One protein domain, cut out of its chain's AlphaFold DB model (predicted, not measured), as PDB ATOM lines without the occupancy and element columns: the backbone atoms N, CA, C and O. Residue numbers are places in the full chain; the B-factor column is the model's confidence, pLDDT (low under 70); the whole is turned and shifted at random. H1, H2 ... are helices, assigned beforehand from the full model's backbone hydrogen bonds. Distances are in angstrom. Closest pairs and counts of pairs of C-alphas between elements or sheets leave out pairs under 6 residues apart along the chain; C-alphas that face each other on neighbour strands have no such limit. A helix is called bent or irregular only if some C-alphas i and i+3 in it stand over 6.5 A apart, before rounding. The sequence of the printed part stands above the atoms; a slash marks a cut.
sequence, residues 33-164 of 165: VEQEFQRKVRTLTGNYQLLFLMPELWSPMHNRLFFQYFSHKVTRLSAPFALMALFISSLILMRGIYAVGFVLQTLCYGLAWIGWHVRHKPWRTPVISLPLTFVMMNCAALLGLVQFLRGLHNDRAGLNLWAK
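Overview. This is residues 33 to 164 of the 165 residues of an uncharacterized protein of Acidobacteria bacterium (UniProt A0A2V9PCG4). The long helix H5 is crossed by H1 as an X and met near its beginning by H4; H3 bends beside H5, one arm reaching H4, the other H2. Residues 153 to 164 stick out. The printed part, 132 residues with five named helices, H1 to H5 in order, is all helix and loose, radius of gyration of the C-alphas 18.5 A, spanning 55 by 37 by 30 A.

Along the chain. H1, residues 33 to 53, begins at C-alpha 33 (-10.960, 60.786, -20.609). H2 is residues 55 to 58. H3, residues 66 to 93, assigned as one helix by its hydrogen bonds, is bent: C-alphas 77 and 80 are 7.0 A apart; its arms are H3a, residues 66 to 77, and H3b, residues 80 to 93. H4 is residues 97 to 117. H5, residues 126 to 162, 52.0 A long, ends at C-alpha 162 (8.664, 54.044, -54.592).

Arrangement. Helix packing is mostly crossed, with no touching pair at a shallow tilt. The hub H5 touches H1 at a steep tilt of 48 degrees, closest C-alphas Thr 45 and Gly 144, 4.2 A. H4 touches H5 about perpendicular, 83 degrees, closest C-alphas Ala 112 and Leu 132, 4.1 A. H3b touches H5 with Pro 80 alone. Every O i to N i+4 pair is within hydrogen-bond range in H1, H3b and H4, 6 of 8 in H3a, 30 of 33 in H5; H2 is too short for one.

Size, cuts and confidence. The printed part has no cut and no long link. Residues 119 to 124 and 152 to 164 have pLDDT under 70.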
ATOM      1  N   VAL A  33     -11.196  62.243 -20.553       71.88
ATOM      2  CA  VAL A  33     -10.960  60.786 -20.609       71.88
ATOM      3  C   VAL A  33     -10.805  60.294 -22.053       71.88
ATOM      4  O   VAL A  33     -10.021  59.385 -22.302       71.88
ATOM      5  N   GLU A  34     -11.507  60.914 -23.004       76.94
ATOM      6  CA  GLU A  34     -11.389  60.586 -24.430       76.94
ATOM      7  C   GLU A  34     -10.014  60.978 -24.980       76.94
ATOM      8  O   GLU A  34      -9.357  60.170 -25.627       76.94
ATOM      9  N   GLN A  35      -9.526  62.185 -24.673       79.56
ATOM     10  CA  GLN A  35      -8.177  62.601 -25.072       79.56
ATOM     11  C   GLN A  35      -7.105  61.697 -24.457       79.56
ATOM     12  O   GLN A  35      -6.177  61.287 -25.152       79.56
ATOM     13  N   GLU A  36      -7.263  61.324 -23.186       80.00
ATOM     14  CA  GLU A  36      -6.372  60.377 -22.512       80.00
ATOM     15  C   GLU A  36      -6.412  58.990 -23.176       80.00
ATOM     16  O   GLU A  36      -5.379  58.343 -23.360       80.00
ATOM     17  N   PHE A  37      -7.597  58.531 -23.590       80.38
ATOM     18  CA  PHE A  37      -7.760  57.283 -24.330       80.38
ATOM     19  C   PHE A  37      -7.060  57.340 -25.693       80.38
ATOM     20  O   PHE A  37      -6.248  56.465 -25.991       80.38
ATOM     21  N   GLN A  38      -7.285  58.390 -26.485       81.25
ATOM     22  CA  GLN A  38      -6.628  58.570 -27.785       81.25
ATOM     23  C   GLN A  38      -5.102  58.696 -27.648       81.25
ATOM     24  O   GLN A  38      -4.357  58.114 -28.441       81.25
ATOM     25  N   ARG A  39      -4.614  59.381 -26.603       82.56
ATOM     26  CA  ARG A  39      -3.184  59.438 -26.259       82.56
ATOM     27  C   ARG A  39      -2.635  58.034 -26.000       82.56
ATOM     28  O   ARG A  39      -1.634  57.656 -26.604       82.56
ATOM     29  N   LYS A  40      -3.306  57.234 -25.163       84.81
ATOM     30  CA  LYS A  40      -2.913  55.842 -24.874       84.81
ATOM     31  C   LYS A  40      -2.907  54.969 -26.121       84.81
ATOM     32  O   LYS A  40      -1.956  54.218 -26.322       84.81
ATOM     33  N   VAL A  41      -3.936  55.085 -26.958       83.25
ATOM     34  CA  VAL A  41      -4.033  54.378 -28.237       83.25
ATOM     35  C   VAL A  41      -2.826  54.706 -29.116       83.25
ATOM     36  O   VAL A  41      -2.133  53.790 -29.545       83.25
ATOM     37  N   ARG A  42      -2.503  55.994 -29.308       82.19
ATOM     38  CA  ARG A  42      -1.332  56.427 -30.089       82.19
ATOM     39  C   ARG A  42      -0.022  55.870 -29.525       82.19
ATOM     40  O   ARG A  42       0.802  55.369 -30.288       82.19
ATOM     41  N   THR A  43       0.168  55.915 -28.207       84.69
ATOM     42  CA  THR A  43       1.361  55.353 -27.552       84.69
ATOM     43  C   THR A  43       1.473  53.841 -27.760       84.69
ATOM     44  O   THR A  43       2.557  53.333 -28.039       84.69
ATOM     45  N   LEU A  44       0.361  53.106 -27.672       85.50
ATOM     46  CA  LEU A  44       0.348  51.658 -27.887       85.50
ATOM     47  C   LEU A  44       0.582  51.295 -29.356       85.50
ATOM     48  O   LEU A  44       1.373  50.391 -29.616       85.50
ATOM     49  N   THR A  45       0.003  52.033 -30.309       84.88
ATOM     50  CA  THR A  45       0.339  51.918 -31.740       84.88
ATOM     51  C   THR A  45       1.841  52.097 -31.963       84.88
ATOM     52  O   THR A  45       2.467  51.280 -32.635       84.88
ATOM     53  N   GLY A  46       2.444  53.116 -31.337       83.06
ATOM     54  CA  GLY A  46       3.887  53.356 -31.378       83.06
ATOM     55  C   GLY A  46       4.721  52.196 -30.829       83.06
ATOM     56  O   GLY A  46       5.760  51.863 -31.395       83.06
ATOM     57  N   ASN A  47       4.252  51.525 -29.772       84.81
ATOM     58  CA  ASN A  47       4.913  50.329 -29.243       84.81
ATOM     59  C   ASN A  47       4.876  49.158 -30.239       84.81
ATOM     60  O   ASN A  47       5.892  48.484 -30.398       84.81
ATOM     61  N   TYR A  48       3.752  48.930 -30.935       83.38
ATOM     62  CA  TYR A  48       3.683  47.918 -32.001       83.38
ATOM     63  C   TYR A  48       4.620  48.254 -33.168       83.38
ATOM     64  O   TYR A  48       5.335  47.379 -33.650       83.38
ATOM     65  N   GLN A  49       4.685  49.529 -33.572       84.31
ATOM     66  CA  GLN A  49       5.632  49.993 -34.592       84.31
ATOM     67  C   GLN A  49       7.083  49.754 -34.173       84.31
ATOM     68  O   GLN A  49       7.872  49.254 -34.967       84.31
ATOM     69  N   LEU A  50       7.437  50.056 -32.921       83.56
ATOM     70  CA  LEU A  50       8.784  49.841 -32.398       83.56
ATOM     71  C   LEU A  50       9.179  48.356 -32.412       83.56
ATOM     72  O   LEU A  50      10.290  48.030 -32.823       83.56
ATOM     73  N   LEU A  51       8.265  47.467 -32.003       82.25
ATOM     74  CA  LEU A  51       8.476  46.014 -32.042       82.25
ATOM     75  C   LEU A  51       8.739  45.495 -33.459       82.25
ATOM     76  O   LEU A  51       9.461  44.511 -33.612       82.25
ATOM     77  N   PHE A  52       8.153  46.140 -34.470       82.56
ATOM     78  CA  PHE A  52       8.321  45.785 -35.876       82.56
ATOM     79  C   PHE A  52       9.579  46.401 -36.504       82.56
ATOM     80  O   PHE A  52      10.294  45.723 -37.235       82.56
ATOM     81  N   LEU A  53       9.871  47.672 -36.210       81.38
ATOM     82  CA  LEU A  53      11.018  48.403 -36.763       81.38
ATOM     83  C   LEU A  53      12.362  47.967 -36.167       81.38
ATOM     84  O   LEU A  53      13.395  48.161 -36.800       81.38
ATOM     85  N   MET A  54      12.367  47.421 -34.949       81.81
ATOM     86  CA  MET A  54      13.584  47.003 -34.250       81.81
ATOM     87  C   MET A  54      13.516  45.516 -33.866       81.81
ATOM     88  O   MET A  54      13.391  45.193 -32.681       81.81
ATOM     89  N   PRO A  55      13.623  44.586 -34.837       79.88
ATOM     90  CA  PRO A  55      13.606  43.145 -34.562       79.88
ATOM     91  C   PRO A  55      14.757  42.710 -33.641       79.88
ATOM     92  O   PRO A  55      14.630  41.749 -32.890       79.88
ATOM     93  N   GLU A  56      15.849  43.472 -33.614       78.69
ATOM     94  CA  GLU A  56      16.992  43.309 -32.705       78.69
ATOM     95  C   GLU A  56      16.583  43.313 -31.221       78.69
ATOM     96  O   GLU A  56      17.233  42.671 -30.392       78.69
ATOM     97  N   LEU A  57      15.470  43.978 -30.878       77.69
ATOM     98  CA  LEU A  57      14.920  43.994 -29.522       77.69
ATOM     99  C   LEU A  57      14.381  42.639 -29.067       77.69
ATOM    100  O   LEU A  57      14.245  42.449 -27.860       77.69
ATOM    101  N   TRP A  58      14.102  41.714 -29.990       76.44
ATOM    102  CA  TRP A  58      13.626  40.364 -29.687       76.44
ATOM    103  C   TRP A  58      14.751  39.392 -29.318       76.44
ATOM    104  O   TRP A  58      14.479  38.304 -28.817       76.44
ATOM    105  N   SER A  59      16.014  39.764 -29.544       79.31
ATOM    106  CA  SER A  59      17.153  38.885 -29.296       79.31
ATOM    107  C   SER A  59      17.743  39.108 -27.893       79.31
ATOM    108  O   SER A  59      18.378  40.146 -27.663       79.31
ATOM    109  N   PRO A  60      17.677  38.118 -26.978       76.06
ATOM    110  CA  PRO A  60      18.264  38.235 -25.638       76.06
ATOM    111  C   PRO A  60      19.794  38.395 -25.659       76.06
ATOM    112  O   PRO A  60      20.367  38.967 -24.737       76.06
ATOM    113  N   MET A  61      20.467  37.948 -26.726       75.94
ATOM    114  CA  MET A  61      21.924  38.088 -26.893       75.94
ATOM    115  C   MET A  61      22.365  39.528 -27.213       75.94
ATOM    116  O   MET A  61      23.474  39.946 -26.867       75.94
ATOM    117  N   HIS A  62      21.491  40.304 -27.857       71.00
ATOM    118  CA  HIS A  62      21.796  41.654 -28.338       71.00
ATOM    119  C   HIS A  62      21.260  42.725 -27.386       71.00
ATOM    120  O   HIS A  62      21.889  43.765 -27.202       71.00
ATOM    121  N   ASN A  63      20.152  42.440 -26.704       77.12
ATOM    122  CA  ASN A  63      19.498  43.369 -25.800       77.12
ATOM    123  C   ASN A  63      19.649  42.933 -24.331       77.12
ATOM    124  O   ASN A  63      18.951  42.041 -23.857       77.12
ATOM    125  N   ARG A  64      20.508  43.615 -23.559       74.94
ATOM    126  CA  ARG A  64      20.673  43.347 -22.109       74.94
ATOM    127  C   ARG A  64      19.412  43.669 -21.297       74.94
ATOM    128  O   ARG A  64      19.232  43.136 -20.209       74.94
ATOM    129  N   LEU A  65      18.546  44.527 -21.834       78.62
ATOM    130  CA  LEU A  65      17.274  44.938 -21.238       78.62
ATOM    131  C   LEU A  65      16.104  44.073 -21.734       78.62
ATOM    132  O   LEU A  65      14.947  44.399 -21.465       78.62
ATOM    133  N   PHE A  66      16.385  42.974 -22.446       81.62
ATOM    134  CA  PHE A  66      15.375  42.111 -23.055       81.62
ATOM    135  C   PHE A  66      14.318  41.651 -22.051       81.62
ATOM    136  O   PHE A  66      13.134  41.842 -22.295       81.62
ATOM    137  N   PHE A  67      14.727  41.118 -20.897       81.44
ATOM    138  CA  PHE A  67      13.785  40.611 -19.895       81.44
ATOM    139  C   PHE A  67      12.852  41.698 -19.352       81.44
ATOM    140  O   PHE A  67      11.648  41.473 -19.245       81.44
ATOM    141  N   GLN A  68      13.378  42.889 -19.057       81.31
ATOM    142  CA  GLN A  68      12.569  44.011 -18.567       81.31
ATOM    143  C   GLN A  68      11.604  44.508 -19.648       81.31
ATOM    144  O   GLN A  68      10.419  44.718 -19.385       81.31
ATOM    145  N   TYR A  69      12.104  44.656 -20.877       80.25
ATOM    146  CA  TYR A  69      11.318  45.088 -22.026       80.25
ATOM    147  C   TYR A  69      10.197  44.092 -22.346       80.25
ATOM    148  O   TYR A  69       9.030  44.476 -22.433       80.25
ATOM    149  N   PHE A  70      10.531  42.808 -22.464       81.19
ATOM    150  CA  PHE A  70       9.591  41.749 -22.804       81.19
ATOM    151  C   PHE A  70       8.534  41.574 -21.707       81.19
ATOM    152  O   PHE A  70       7.338  41.654 -21.979       81.19
ATOM    153  N   SER A  71       8.957  41.454 -20.446       80.50
ATOM    154  CA  SER A  71       8.035  41.242 -19.328       80.50
ATOM    155  C   SER A  71       7.048  42.399 -19.146       80.50
ATOM    156  O   SER A  71       5.851  42.164 -19.003       80.50
ATOM    157  N   HIS A  72       7.494  43.659 -19.205       76.06
ATOM    158  CA  HIS A  72       6.606  44.790 -18.910       76.06
ATOM    159  C   HIS A  72       5.871  45.363 -20.122       76.06
ATOM    160  O   HIS A  72       4.732  45.819 -19.970       76.06
ATOM    161  N   LYS A  73       6.503  45.393 -21.303       78.94
ATOM    162  CA  LYS A  73       5.887  45.964 -22.510       78.94
ATOM    163  C   LYS A  73       5.158  44.894 -23.310       78.94
ATOM    164  O   LYS A  73       3.980  45.086 -23.592       78.94
ATOM    165  N   VAL A  74       5.786  43.756 -23.609       79.12
ATOM    166  CA  VAL A  74       5.149  42.723 -24.450       79.12
ATOM    167  C   VAL A  74       3.979  42.057 -23.725       79.12
ATOM    168  O   VAL A  74       2.898  41.970 -24.302       79.12
ATOM    169  N   THR A  75       4.119  41.705 -22.442       78.38
ATOM    170  CA  THR A  75       3.000  41.139 -21.657       78.38
ATOM    171  C   THR A  75       1.796  42.078 -21.592       78.38
ATOM    172  O   THR A  75       0.646  41.650 -21.612       78.38
ATOM    173  N   ARG A  76       2.034  43.394 -21.546       77.38
ATOM    174  CA  ARG A  76       0.947  44.379 -21.536       77.38
ATOM    175  C   ARG A  76       0.202  44.420 -22.867       77.38
ATOM    176  O   ARG A  76      -1.009  44.610 -22.874       77.38
ATOM    177  N   LEU A  77       0.919  44.240 -23.975       79.75
ATOM    178  CA  LEU A  77       0.326  44.144 -25.307       79.75
ATOM    179  C   LEU A  77      -0.398  42.799 -25.512       79.75
ATOM    180  O   LEU A  77      -1.382  42.756 -26.246       79.75
ATOM    181  N   SER A  78       0.031  41.721 -24.840       82.44
ATOM    182  CA  SER A  78      -0.616  40.401 -24.923       82.44
ATOM    183  C   SER A  78      -1.817  40.226 -23.980       82.44
ATOM    184  O   SER A  78      -2.704  39.418 -24.264       82.44
ATOM    185  N   ALA A  79      -1.892  41.010 -22.901       84.94
ATOM    186  CA  ALA A  79      -2.986  41.008 -21.928       84.94
ATOM    187  C   ALA A  79      -4.408  40.992 -22.535       84.94
ATOM    188  O   ALA A  79      -5.199  40.143 -22.112       84.94
ATOM    189  N   PRO A  80      -4.769  41.831 -23.534       84.62
ATOM    190  CA  PRO A  80      -6.114  41.793 -24.111       84.62
ATOM    191  C   PRO A  80      -6.445  40.453 -24.788       84.62
ATOM    192  O   PRO A  80      -7.578  39.986 -24.692       84.62
ATOM    193  N   PHE A  81      -5.466  39.795 -25.417       85.56
ATOM    194  CA  PHE A  81      -5.659  38.487 -26.053       85.56
ATOM    195  C   PHE A  81      -5.844  37.381 -25.018       85.56
ATOM    196  O   PHE A  81      -6.728  36.539 -25.169       85.56
ATOM    197  N   ALA A  82      -5.057  37.414 -23.939       85.00
ATOM    198  CA  ALA A  82      -5.194  36.472 -22.833       85.00
ATOM    199  C   ALA A  82      -6.566  36.599 -22.150       85.00
ATOM    200  O   ALA A  82      -7.209  35.590 -21.871       85.00
ATOM    201  N   LEU A  83      -7.054  37.828 -21.941       84.25
ATOM    202  CA  LEU A  83      -8.390  38.075 -21.386       84.25
ATOM    203  C   LEU A  83      -9.503  37.557 -22.300       84.25
ATOM    204  O   LEU A  83     -10.458  36.958 -21.806       84.25
ATOM    205  N   MET A  84      -9.370  37.756 -23.614       84.69
ATOM    206  CA  MET A  84     -10.340  37.269 -24.595       84.69
ATOM    207  C   MET A  84     -10.367  35.735 -24.646       84.69
ATOM    208  O   MET A  84     -11.441  35.140 -24.608       84.69
ATOM    209  N   ALA A  85      -9.197  35.088 -24.643       85.94
ATOM    210  CA  ALA A  85      -9.085  33.633 -24.569       85.94
ATOM    211  C   ALA A  85      -9.682  33.075 -23.268       85.94
ATOM    212  O   ALA A  85     -10.399  32.075 -23.303       85.94
ATOM    213  N   LEU A  86      -9.440  33.740 -22.133       85.44
ATOM    214  CA  LEU A  86     -10.014  33.363 -20.842       85.44
ATOM    215  C   LEU A  86     -11.540  33.493 -20.845       85.44
ATOM    216  O   LEU A  86     -12.216  32.588 -20.364       85.44
ATOM    217  N   PHE A  87     -12.082  34.565 -21.428       85.12
ATOM    218  CA  PHE A  87     -13.526  34.776 -21.526       85.12
ATOM    219  C   PHE A  87     -14.201  33.696 -22.382       85.12
ATOM    220  O   PHE A  87     -15.161  33.072 -21.935       85.12
ATOM    221  N   ILE A  88     -13.652  33.409 -23.568       86.19
ATOM    222  CA  ILE A  88     -14.169  32.364 -24.467       86.19
ATOM    223  C   ILE A  88     -14.076  30.987 -23.803       86.19
ATOM    224  O   ILE A  88     -15.049  30.237 -23.793       86.19
ATOM    225  N   SER A  89     -12.932  30.665 -23.197       84.62
ATOM    226  CA  SER A  89     -12.745  29.381 -22.510       84.62
ATOM    227  C   SER A  89     -13.717  29.226 -21.340       84.62
ATOM    228  O   SER A  89     -14.271  28.149 -21.132       84.62
ATOM    229  N   SER A  90     -13.962  30.309 -20.598       85.12
ATOM    230  CA  SER A  90     -14.883  30.313 -19.459       85.12
ATOM    231  C   SER A  90     -16.345  30.176 -19.888       85.12
ATOM    232  O   SER A  90     -17.111  29.492 -19.210       85.12
ATOM    233  N   LEU A  91     -16.712  30.764 -21.032       82.94
ATOM    234  CA  LEU A  91     -18.029  30.612 -21.651       82.94
ATOM    235  C   LEU A  91     -18.281  29.174 -22.132       82.94
ATOM    236  O   LEU A  91     -19.388  28.671 -21.989       82.94
ATOM    237  N   ILE A  92     -17.263  28.500 -22.679       85.81
ATOM    238  CA  ILE A  92     -17.399  27.118 -23.169       85.81
ATOM    239  C   ILE A  92     -17.463  26.119 -22.007       85.81
ATOM    240  O   ILE A  92     -18.268  25.192 -22.038       85.81
ATOM    241  N   LEU A  93     -16.616  26.278 -20.982       84.62
ATOM    242  CA  LEU A  93     -16.531  25.304 -19.889       84.62
ATOM    243  C   LEU A  93     -17.623  25.478 -18.827       84.62
ATOM    244  O   LEU A  93     -17.996  24.473 -18.231       84.62
ATOM    245  N   MET A  94     -18.082  26.712 -18.557       76.81
ATOM    246  CA  MET A  94     -19.151  27.091 -17.603       76.81
ATOM    247  C   MET A  94     -19.303  26.192 -16.351       76.81
ATOM    248  O   MET A  94     -20.407  25.911 -15.887       76.81
ATOM    249  N   ARG A  95     -18.191  25.735 -15.760       83.56
ATOM    250  CA  ARG A  95     -18.177  24.845 -14.586       83.56
ATOM    251  C   ARG A  95     -17.110  25.273 -13.585       83.56
ATOM    252  O   ARG A  95     -15.997  25.634 -13.963       83.56
ATOM    253  N   GLY A  96     -17.443  25.196 -12.295       84.50
ATOM    254  CA  GLY A  96     -16.516  25.459 -11.189       84.50
ATOM    255  C   GLY A  96     -15.848  26.835 -11.276       84.50
ATOM    256  O   GLY A  96     -16.518  27.852 -11.453       84.50
ATOM    257  N   ILE A  97     -14.516  26.859 -11.184       82.25
ATOM    258  CA  ILE A  97     -13.710  28.089 -11.195       82.25
ATOM    259  C   ILE A  97     -13.879  28.923 -12.480       82.25
ATOM    260  O   ILE A  97     -13.798  30.148 -12.430       82.25
ATOM    261  N   TYR A  98     -14.195  28.287 -13.613       83.62
ATOM    262  CA  TYR A  98     -14.418  28.973 -14.891       83.62
ATOM    263  C   TYR A  98     -15.721  29.783 -14.898       83.62
ATOM    264  O   TYR A  98     -15.762  30.879 -15.451       83.62
ATOM    265  N   ALA A  99     -16.771  29.301 -14.222       81.88
ATOM    266  CA  ALA A  99     -18.020  30.050 -14.078       81.88
ATOM    267  C   ALA A  99     -17.821  31.315 -13.225       81.88
ATOM    268  O   ALA A  99     -18.312  32.386 -13.576       81.88
ATOM    269  N   VAL A 100     -17.034  31.215 -12.146       84.25
ATOM    270  CA  VAL A 100     -16.658  32.373 -11.315       84.25
ATOM    271  C   VAL A 100     -15.858  33.390 -12.132       84.25
ATOM    272  O   VAL A 100     -16.158  34.583 -12.086       84.25
ATOM    273  N   GLY A 101     -14.888  32.922 -12.928       82.88
ATOM    274  CA  GLY A 101     -14.114  33.770 -13.839       82.88
ATOM    275  C   GLY A 101     -14.995  34.526 -14.836       82.88
ATOM    276  O   GLY A 101     -14.851  35.740 -14.982       82.88
ATOM    277  N   PHE A 102     -15.962  33.841 -15.454       85.88
ATOM    278  CA  PHE A 102     -16.910  34.449 -16.388       85.88
ATOM    279  C   PHE A 102     -17.771  35.541 -15.736       85.88
ATOM    280  O   PHE A 102     -17.901  36.641 -16.284       85.88
ATOM    281  N   VAL A 103     -18.334  35.275 -14.550       86.00
ATOM    282  CA  VAL A 103     -19.145  36.263 -13.818       86.00
ATOM    283  C   VAL A 103     -18.298  37.476 -13.439       86.00
ATOM    284  O   VAL A 103     -18.717  38.609 -13.674       86.00
ATOM    285  N   LEU A 104     -17.087  37.261 -12.916       85.94
ATOM    286  CA  LEU A 104     -16.194  38.349 -12.524       85.94
ATOM    287  C   LEU A 104     -15.792  39.217 -13.726       85.94
ATOM    288  O   LEU A 104     -15.824  40.443 -13.631       85.94
ATOM    289  N   GLN A 105     -15.456  38.603 -14.865       86.19
ATOM    290  CA  GLN A 105     -15.152  39.333 -16.097       86.19
ATOM    291  C   GLN A 105     -16.354  40.149 -16.579       86.19
ATOM    292  O   GLN A 105     -16.206  41.332 -16.883       86.19
ATOM    293  N   THR A 106     -17.548  39.552 -16.578       86.25
ATOM    294  CA  THR A 106     -18.789  40.225 -16.988       86.25
ATOM    295  C   THR A 106     -19.104  41.417 -16.083       86.25
ATOM    296  O   THR A 106     -19.416  42.499 -16.581       86.25
ATOM    297  N   LEU A 107     -18.948  41.267 -14.763       86.75
ATOM    298  CA  LEU A 107     -19.113  42.358 -13.801       86.75
ATOM    299  C   LEU A 107     -18.082  43.470 -14.016       86.75
ATOM    300  O   LEU A 107     -18.452  44.641 -14.047       86.75
ATOM    301  N   CYS A 108     -16.807  43.129 -14.220       85.50
ATOM    302  CA  CYS A 108     -15.761  44.106 -14.527       85.50
ATOM    303  C   CYS A 108     -16.075  44.909 -15.796       85.50
ATOM    304  O   CYS A 108     -15.927  46.132 -15.804       85.50
ATOM    305  N   TYR A 109     -16.534  44.245 -16.859       85.75
ATOM    306  CA  TYR A 109     -16.917  44.908 -18.106       85.75
ATOM    307  C   TYR A 109     -18.181  45.761 -17.940       85.75
ATOM    308  O   TYR A 109     -18.222  46.883 -18.444       85.75
ATOM    309  N   GLY A 110     -19.166  45.295 -17.167       84.94
ATOM    310  CA  GLY A 110     -20.353  46.075 -16.813       84.94
ATOM    311  C   GLY A 110     -20.015  47.336 -16.011       84.94
ATOM    312  O   GLY A 110     -20.480  48.426 -16.344       84.94
ATOM    313  N   LEU A 111     -19.142  47.223 -15.004       83.69
ATOM    314  CA  LEU A 111     -18.652  48.360 -14.218       83.69
ATOM    315  C   LEU A 111     -17.878  49.359 -15.079       83.69
ATOM    316  O   LEU A 111     -18.064  50.566 -14.928       83.69
ATOM    317  N   ALA A 112     -17.047  48.878 -16.005       83.31
ATOM    318  CA  ALA A 112     -16.354  49.744 -16.951       83.31
ATOM    319  C   ALA A 112     -17.336  50.485 -17.873       83.31
ATOM    320  O   ALA A 112     -17.160  51.676 -18.122       83.31
ATOM    321  N   TRP A 113     -18.399  49.822 -18.336       82.44
ATOM    322  CA  TRP A 113     -19.426  50.452 -19.167       82.44
ATOM    323  C   TRP A 113     -20.201  51.538 -18.411       82.44
ATOM    324  O   TRP A 113     -20.360  52.651 -18.914       82.44
ATOM    325  N   ILE A 114     -20.599  51.265 -17.166       81.81
ATOM    326  CA  ILE A 114     -21.221  52.264 -16.283       81.81
ATOM    327  C   ILE A 114     -20.251  53.427 -16.028       81.81
ATOM    328  O   ILE A 114     -20.633  54.590 -16.145       81.81
ATOM    329  N   GLY A 115     -18.979  53.131 -15.744       79.56
ATOM    330  CA  GLY A 115     -17.938  54.137 -15.536       79.56
ATOM    331  C   GLY A 115     -17.713  55.037 -16.752       79.56
ATOM    332  O   GLY A 115     -17.481  56.236 -16.592       79.56
ATOM    333  N   TRP A 116     -17.844  54.493 -17.963       78.00
ATOM    334  CA  TRP A 116     -17.767  55.266 -19.199       78.00
ATOM    335  C   TRP A 116     -18.929  56.254 -19.331       78.00
ATOM    336  O   TRP A 116     -18.711  57.409 -19.686       78.00
ATOM    337  N   HIS A 117     -20.154  55.849 -18.997       78.44
ATOM    338  CA  HIS A 117     -21.328  56.727 -19.092       78.44
ATOM    339  C   HIS A 117     -21.405  57.767 -17.972       78.44
ATOM    340  O   HIS A 117     -21.846  58.894 -18.188       78.44
ATOM    341  N   VAL A 118     -20.921  57.433 -16.777       73.81
ATOM    342  CA  VAL A 118     -20.934  58.326 -15.606       73.81
ATOM    343  C   VAL A 118     -19.694  59.244 -15.570       73.81
ATOM    344  O   VAL A 118     -19.552  60.063 -14.666       73.81
ATOM    345  N   ARG A 119     -18.828  59.202 -16.599       67.56
ATOM    346  CA  ARG A 119     -17.539  59.930 -16.680       67.56
ATOM    347  C   ARG A 119     -17.607  61.452 -16.498       67.56
ATOM    348  O   ARG A 119     -16.586  62.063 -16.193       67.56
ATOM    349  N   HIS A 120     -18.781  62.053 -16.702       63.12
ATOM    350  CA  HIS A 120     -19.025  63.493 -16.541       63.12
ATOM    351  C   HIS A 120     -19.408  63.893 -15.107       63.12
ATOM    352  O   HIS A 120     -19.441  65.081 -14.796       63.12
ATOM    353  N   LYS A 121     -19.697  62.928 -14.225       63.72
ATOM    354  CA  LYS A 121     -20.009  63.186 -12.818       63.72
ATOM    355  C   LYS A 121     -18.733  63.119 -11.958       63.72
ATOM    356  O   LYS A 121     -17.878  62.269 -12.196       63.72
ATOM    357  N   PRO A 122     -18.618  63.952 -10.909       53.75
ATOM    358  CA  PRO A 122     -17.445  64.002 -10.025       53.75
ATOM    359  C   PRO A 122     -17.284  62.768  -9.113       53.75
ATOM    360  O   PRO A 122     -16.310  62.667  -8.373       53.75
ATOM    361  N   TRP A 123     -18.206  61.804  -9.170       52.53
ATOM    362  CA  TRP A 123     -18.204  60.596  -8.344       52.53
ATOM    363  C   TRP A 123     -17.217  59.554  -8.888       52.53
ATOM    364  O   TRP A 123     -17.601  58.561  -9.503       52.53
ATOM    365  N   ARG A 124     -15.920  59.787  -8.671       61.38
ATOM    366  CA  ARG A 124     -14.849  58.830  -8.983       61.38
ATOM    367  C   ARG A 124     -14.535  57.969  -7.764       61.38
ATOM    368  O   ARG A 124     -13.524  58.172  -7.101       61.38
ATOM    369  N   THR A 125     -15.390  56.997  -7.459       71.06
ATOM    370  CA  THR A 125     -15.008  55.962  -6.489       71.06
ATOM    371  C   THR A 125     -13.961  55.029  -7.118       71.06
ATOM    372  O   THR A 125     -14.057  54.714  -8.312       71.06
ATOM    373  N   PRO A 126     -12.958  54.558  -6.351       73.19
ATOM    374  CA  PRO A 126     -11.914  53.659  -6.859       73.19
ATOM    375  C   PRO A 126     -12.484  52.357  -7.443       73.19
ATOM    376  O   PRO A 126     -11.911  51.775  -8.360       73.19
ATOM    377  N   VAL A 127     -13.661  51.944  -6.967       74.69
ATOM    378  CA  VAL A 127     -14.392  50.755  -7.429       74.69
ATOM    379  C   VAL A 127     -14.821  50.862  -8.896       74.69
ATOM    380  O   VAL A 127     -14.857  49.854  -9.591       74.69
ATOM    381  N   ILE A 128     -15.117  52.069  -9.389       75.56
ATOM    382  CA  ILE A 128     -15.531  52.297 -10.784       75.56
ATOM    383  C   ILE A 128     -14.328  52.699 -11.646       75.56
ATOM    384  O   ILE A 128     -14.219  52.285 -12.801       75.56
ATOM    385  N   SER A 129     -13.395  53.481 -11.095       75.62
ATOM    386  CA  SER A 129     -12.244  53.979 -11.855       75.62
ATOM    387  C   SER A 129     -11.234  52.882 -12.206       75.62
ATOM    388  O   SER A 129     -10.645  52.939 -13.288       75.62
ATOM    389  N   LEU A 130     -11.060  51.870 -11.346       82.62
ATOM    390  CA  LEU A 130     -10.141  50.755 -11.590       82.62
ATOM    391  C   LEU A 130     -10.589  49.876 -12.775       82.62
ATOM    392  O   LEU A 130      -9.816  49.783 -13.736       82.62
ATOM    393  N   PRO A 131     -11.815  49.298 -12.798       83.19
ATOM    394  CA  PRO A 131     -12.290  48.525 -13.947       83.19
ATOM    395  C   PRO A 131     -12.321  49.352 -15.231       83.19
ATOM    396  O   PRO A 131     -11.890  48.874 -16.278       83.19
ATOM    397  N   LEU A 132     -12.756  50.615 -15.148       82.31
ATOM    398  CA  LEU A 132     -12.771  51.520 -16.294       82.31
ATOM    399  C   LEU A 132     -11.362  51.702 -16.874       82.31
ATOM    400  O   LEU A 132     -11.161  51.511 -18.070       82.31
ATOM    401  N   THR A 133     -10.368  52.026 -16.044       82.06
ATOM    402  CA  THR A 133      -8.980  52.232 -16.497       82.06
ATOM    403  C   THR A 133      -8.377  50.956 -17.074       82.06
ATOM    404  O   THR A 133      -7.700  51.011 -18.103       82.06
ATOM    405  N   PHE A 134      -8.655  49.814 -16.446       85.50
ATOM    406  CA  PHE A 134      -8.202  48.510 -16.909       85.50
ATOM    407  C   PHE A 134      -8.781  48.160 -18.285       85.50
ATOM    408  O   PHE A 134      -8.030  47.852 -19.212       85.50
ATOM    409  N   VAL A 135     -10.102  48.258 -18.457       84.62
ATOM    410  CA  VAL A 135     -10.769  47.971 -19.736       84.62
ATOM    411  C   VAL A 135     -10.336  48.968 -20.807       84.62
ATOM    412  O   VAL A 135      -9.973  48.547 -21.901       84.62
ATOM    413  N   MET A 136     -10.260  50.265 -20.489       82.94
ATOM    414  CA  MET A 136      -9.754  51.279 -21.420       82.94
ATOM    415  C   MET A 136      -8.339  50.956 -21.907       82.94
ATOM    416  O   MET A 136      -8.063  51.083 -23.095       82.94
ATOM    417  N   MET A 137      -7.438  50.515 -21.025       84.06
ATOM    418  CA  MET A 137      -6.071  50.167 -21.421       84.06
ATOM    419  C   MET A 137      -6.032  48.951 -22.358       84.06
ATOM    420  O   MET A 137      -5.302  48.975 -23.349       84.06
ATOM    421  N   ASN A 138      -6.847  47.927 -22.095       86.62
ATOM    422  CA  ASN A 138      -6.953  46.747 -22.957       86.62
ATOM    423  C   ASN A 138      -7.588  47.081 -24.321       86.62
ATOM    424  O   ASN A 138      -7.067  46.673 -25.358       86.62
ATOM    425  N   CYS A 139      -8.653  47.888 -24.344       84.06
ATOM    426  CA  CYS A 139      -9.258  48.379 -25.583       84.06
ATOM    427  C   CYS A 139      -8.267  49.217 -26.399       84.06
ATOM    428  O   CYS A 139      -8.158  49.040 -27.611       84.06
ATOM    429  N   ALA A 140      -7.500  50.091 -25.740       84.31
ATOM    430  CA  ALA A 140      -6.483  50.897 -26.403       84.31
ATOM    431  C   ALA A 140      -5.373  50.031 -27.021       84.31
ATOM    432  O   ALA A 140      -4.884  50.349 -28.102       84.31
ATOM    433  N   ALA A 141      -5.007  48.915 -26.381       86.19
ATOM    434  CA  ALA A 141      -4.025  47.970 -26.913       86.19
ATOM    435  C   ALA A 141      -4.535  47.230 -28.160       86.19
ATOM    436  O   ALA A 141      -3.769  47.049 -29.108       86.19
ATOM    437  N   LEU A 142      -5.818  46.854 -28.195       86.06
ATOM    438  CA  LEU A 142      -6.447  46.247 -29.374       86.06
ATOM    439  C   LEU A 142      -6.578  47.247 -30.528       86.06
ATOM    440  O   LEU A 142      -6.160  46.959 -31.649       86.06
ATOM    441  N   LEU A 143      -7.103  48.447 -30.262       85.31
ATOM    442  CA  LEU A 143      -7.225  49.497 -31.278       85.31
ATOM    443  C   LEU A 143      -5.864  49.963 -31.794       85.31
ATOM    444  O   LEU A 143      -5.739  50.272 -32.978       85.31
ATOM    445  N   GLY A 144      -4.851  50.002 -30.926       83.62
ATOM    446  CA  GLY A 144      -3.483  50.314 -31.316       83.62
ATOM    447  C   GLY A 144      -2.914  49.282 -32.289       83.62
ATOM    448  O   GLY A 144      -2.297  49.659 -33.284       83.62
ATOM    449  N   LEU A 145      -3.201  47.990 -32.078       85.69
ATOM    450  CA  LEU A 145      -2.830  46.937 -33.027       85.69
ATOM    451  C   LEU A 145      -3.558  47.105 -34.363       85.69
ATOM    452  O   LEU A 145      -2.928  47.045 -35.414       85.69
ATOM    453  N   VAL A 146      -4.873  47.337 -34.345       85.06
ATOM    454  CA  VAL A 146      -5.659  47.519 -35.578       85.06
ATOM    455  C   VAL A 146      -5.148  48.718 -36.379       85.06
ATOM    456  O   VAL A 146      -4.993  48.619 -37.594       85.06
ATOM    457  N   GLN A 147      -4.847  49.837 -35.718       84.88
ATOM    458  CA  GLN A 147      -4.270  51.013 -36.374       84.88
ATOM    459  C   GLN A 147      -2.869  50.751 -36.909       84.88
ATOM    460  O   GLN A 147      -2.566  51.175 -38.018       84.88
ATOM    461  N   PHE A 148      -2.040  50.017 -36.169       84.50
ATOM    462  CA  PHE A 148      -0.734  49.587 -36.649       84.50
ATOM    463  C   PHE A 148      -0.848  48.722 -37.913       84.50
ATOM    464  O   PHE A 148      -0.187  49.005 -38.908       84.50
ATOM    465  N   LEU A 149      -1.732  47.721 -37.917       83.88
ATOM    466  CA  LEU A 149      -1.958  46.846 -39.073       83.88
ATOM    467  C   LEU A 149      -2.521  47.609 -40.280       83.88
ATOM    468  O   LEU A 149      -2.101  47.367 -41.412       83.88
ATOM    469  N   ARG A 150      -3.437  48.559 -40.054       83.12
ATOM    470  CA  ARG A 150      -3.949  49.453 -41.107       83.12
ATOM    471  C   ARG A 150      -2.855  50.372 -41.653       83.12
ATOM    472  O   ARG A 150      -2.773  50.540 -42.864       83.12
ATOM    473  N   GLY A 151      -2.008  50.919 -40.782       78.25
ATOM    474  CA  GLY A 151      -0.848  51.726 -41.166       78.25
ATOM    475  C   GLY A 151       0.134  50.934 -42.027       78.25
ATOM    476  O   GLY A 151       0.472  51.376 -43.116       78.25
ATOM    477  N   LEU A 152       0.475  49.706 -41.621       68.69
ATOM    478  CA  LEU A 152       1.303  48.795 -42.419       68.69
ATOM    479  C   LEU A 152       0.707  48.501 -43.801       68.69
ATOM    480  O   LEU A 152       1.449  48.378 -44.773       68.69
ATOM    481  N   HIS A 153      -0.616  48.347 -43.901       64.19
ATOM    482  CA  HIS A 153      -1.281  48.134 -45.186       64.19
ATOM    483  C   HIS A 153      -1.164  49.366 -46.094       64.19
ATOM    484  O   HIS A 153      -0.852  49.225 -47.275       64.19
ATOM    485  N   ASN A 154      -1.339  50.566 -45.532       66.19
ATOM    486  CA  ASN A 154      -1.208  51.825 -46.263       66.19
ATOM    487  C   ASN A 154       0.246  52.101 -46.692       66.19
ATOM    488  O   ASN A 154       0.490  52.499 -47.827       66.19
ATOM    489  N   ASP A 155       1.218  51.807 -45.828       59.31
ATOM    490  CA  ASP A 155       2.644  51.963 -46.136       59.31
ATOM    491  C   ASP A 155       3.117  50.930 -47.169       59.31
ATOM    492  O   ASP A 155       3.903  51.257 -48.051       59.31
ATOM    493  N   ARG A 156       2.597  49.693 -47.146       53.00
ATOM    494  CA  ARG A 156       2.849  48.702 -48.211       53.00
ATOM    495  C   ARG A 156       2.223  49.104 -49.549       53.00
ATOM    496  O   ARG A 156       2.802  48.804 -50.590       53.00
ATOM    497  N   ALA A 157       1.090  49.808 -49.539       50.94
ATOM    498  CA  ALA A 157       0.536  50.422 -50.746       50.94
ATOM    499  C   ALA A 157       1.418  51.585 -51.255       50.94
ATOM    500  O   ALA A 157       1.584  51.732 -52.463       50.94
ATOM    501  N   GLY A 158       2.053  52.345 -50.354       43.41
ATOM    502  CA  GLY A 158       3.011  53.412 -50.677       43.41
ATOM    503  C   GLY A 158       4.403  52.931 -51.118       43.41
ATOM    504  O   GLY A 158       5.029  53.559 -51.969       43.41
ATOM    505  N   LEU A 159       4.881  51.787 -50.619       46.62
ATOM    506  CA  LEU A 159       6.165  51.189 -51.021       46.62
ATOM    507  C   LEU A 159       6.148  50.669 -52.470       46.62
ATOM    508  O   LEU A 159       7.182  50.676 -53.132       46.62
ATOM    509  N   ASN A 160       4.976  50.308 -53.003       41.53
ATOM    510  CA  ASN A 160       4.813  49.979 -54.426       41.53
ATOM    511  C   ASN A 160       4.898  51.208 -55.355       41.53
ATOM    512  O   ASN A 160       5.094  51.036 -56.556       41.53
ATOM    513  N   LEU A 161       4.766  52.431 -54.823       40.41
ATOM    514  CA  LEU A 161       4.940  53.672 -55.587       40.41
ATOM    515  C   LEU A 161       6.407  54.132 -55.621       40.41
ATOM    516  O   LEU A 161       6.810  54.771 -56.586       40.41
ATOM    517  N   TRP A 162       7.222  53.749 -54.631       37.00
ATOM    518  CA  TRP A 162       8.664  54.044 -54.592       37.00
ATOM    519  C   TRP A 162       9.547  52.986 -55.268       37.00
ATOM    520  O   TRP A 162      10.692  53.272 -55.591       37.00
ATOM    521  N   ALA A 163       9.035  51.781 -55.526       38.09
ATOM    522  CA  ALA A 163       9.766  50.729 -56.246       38.09
ATOM    523  C   ALA A 163       9.658  50.828 -57.787       38.09
ATOM    524  O   ALA A 163      10.110  49.928 -58.495       38.09
ATOM    525  N   LYS A 164       9.027  51.888 -58.315       35.62
ATOM    526  CA  LYS A 164       8.822  52.128 -59.758       35.62
ATOM    527  C   LYS A 164       9.278  53.518 -60.241       35.62
ATOM    528  O   LYS A 164       8.921  53.894 -61.355       35.62
TER     529      LYS A 164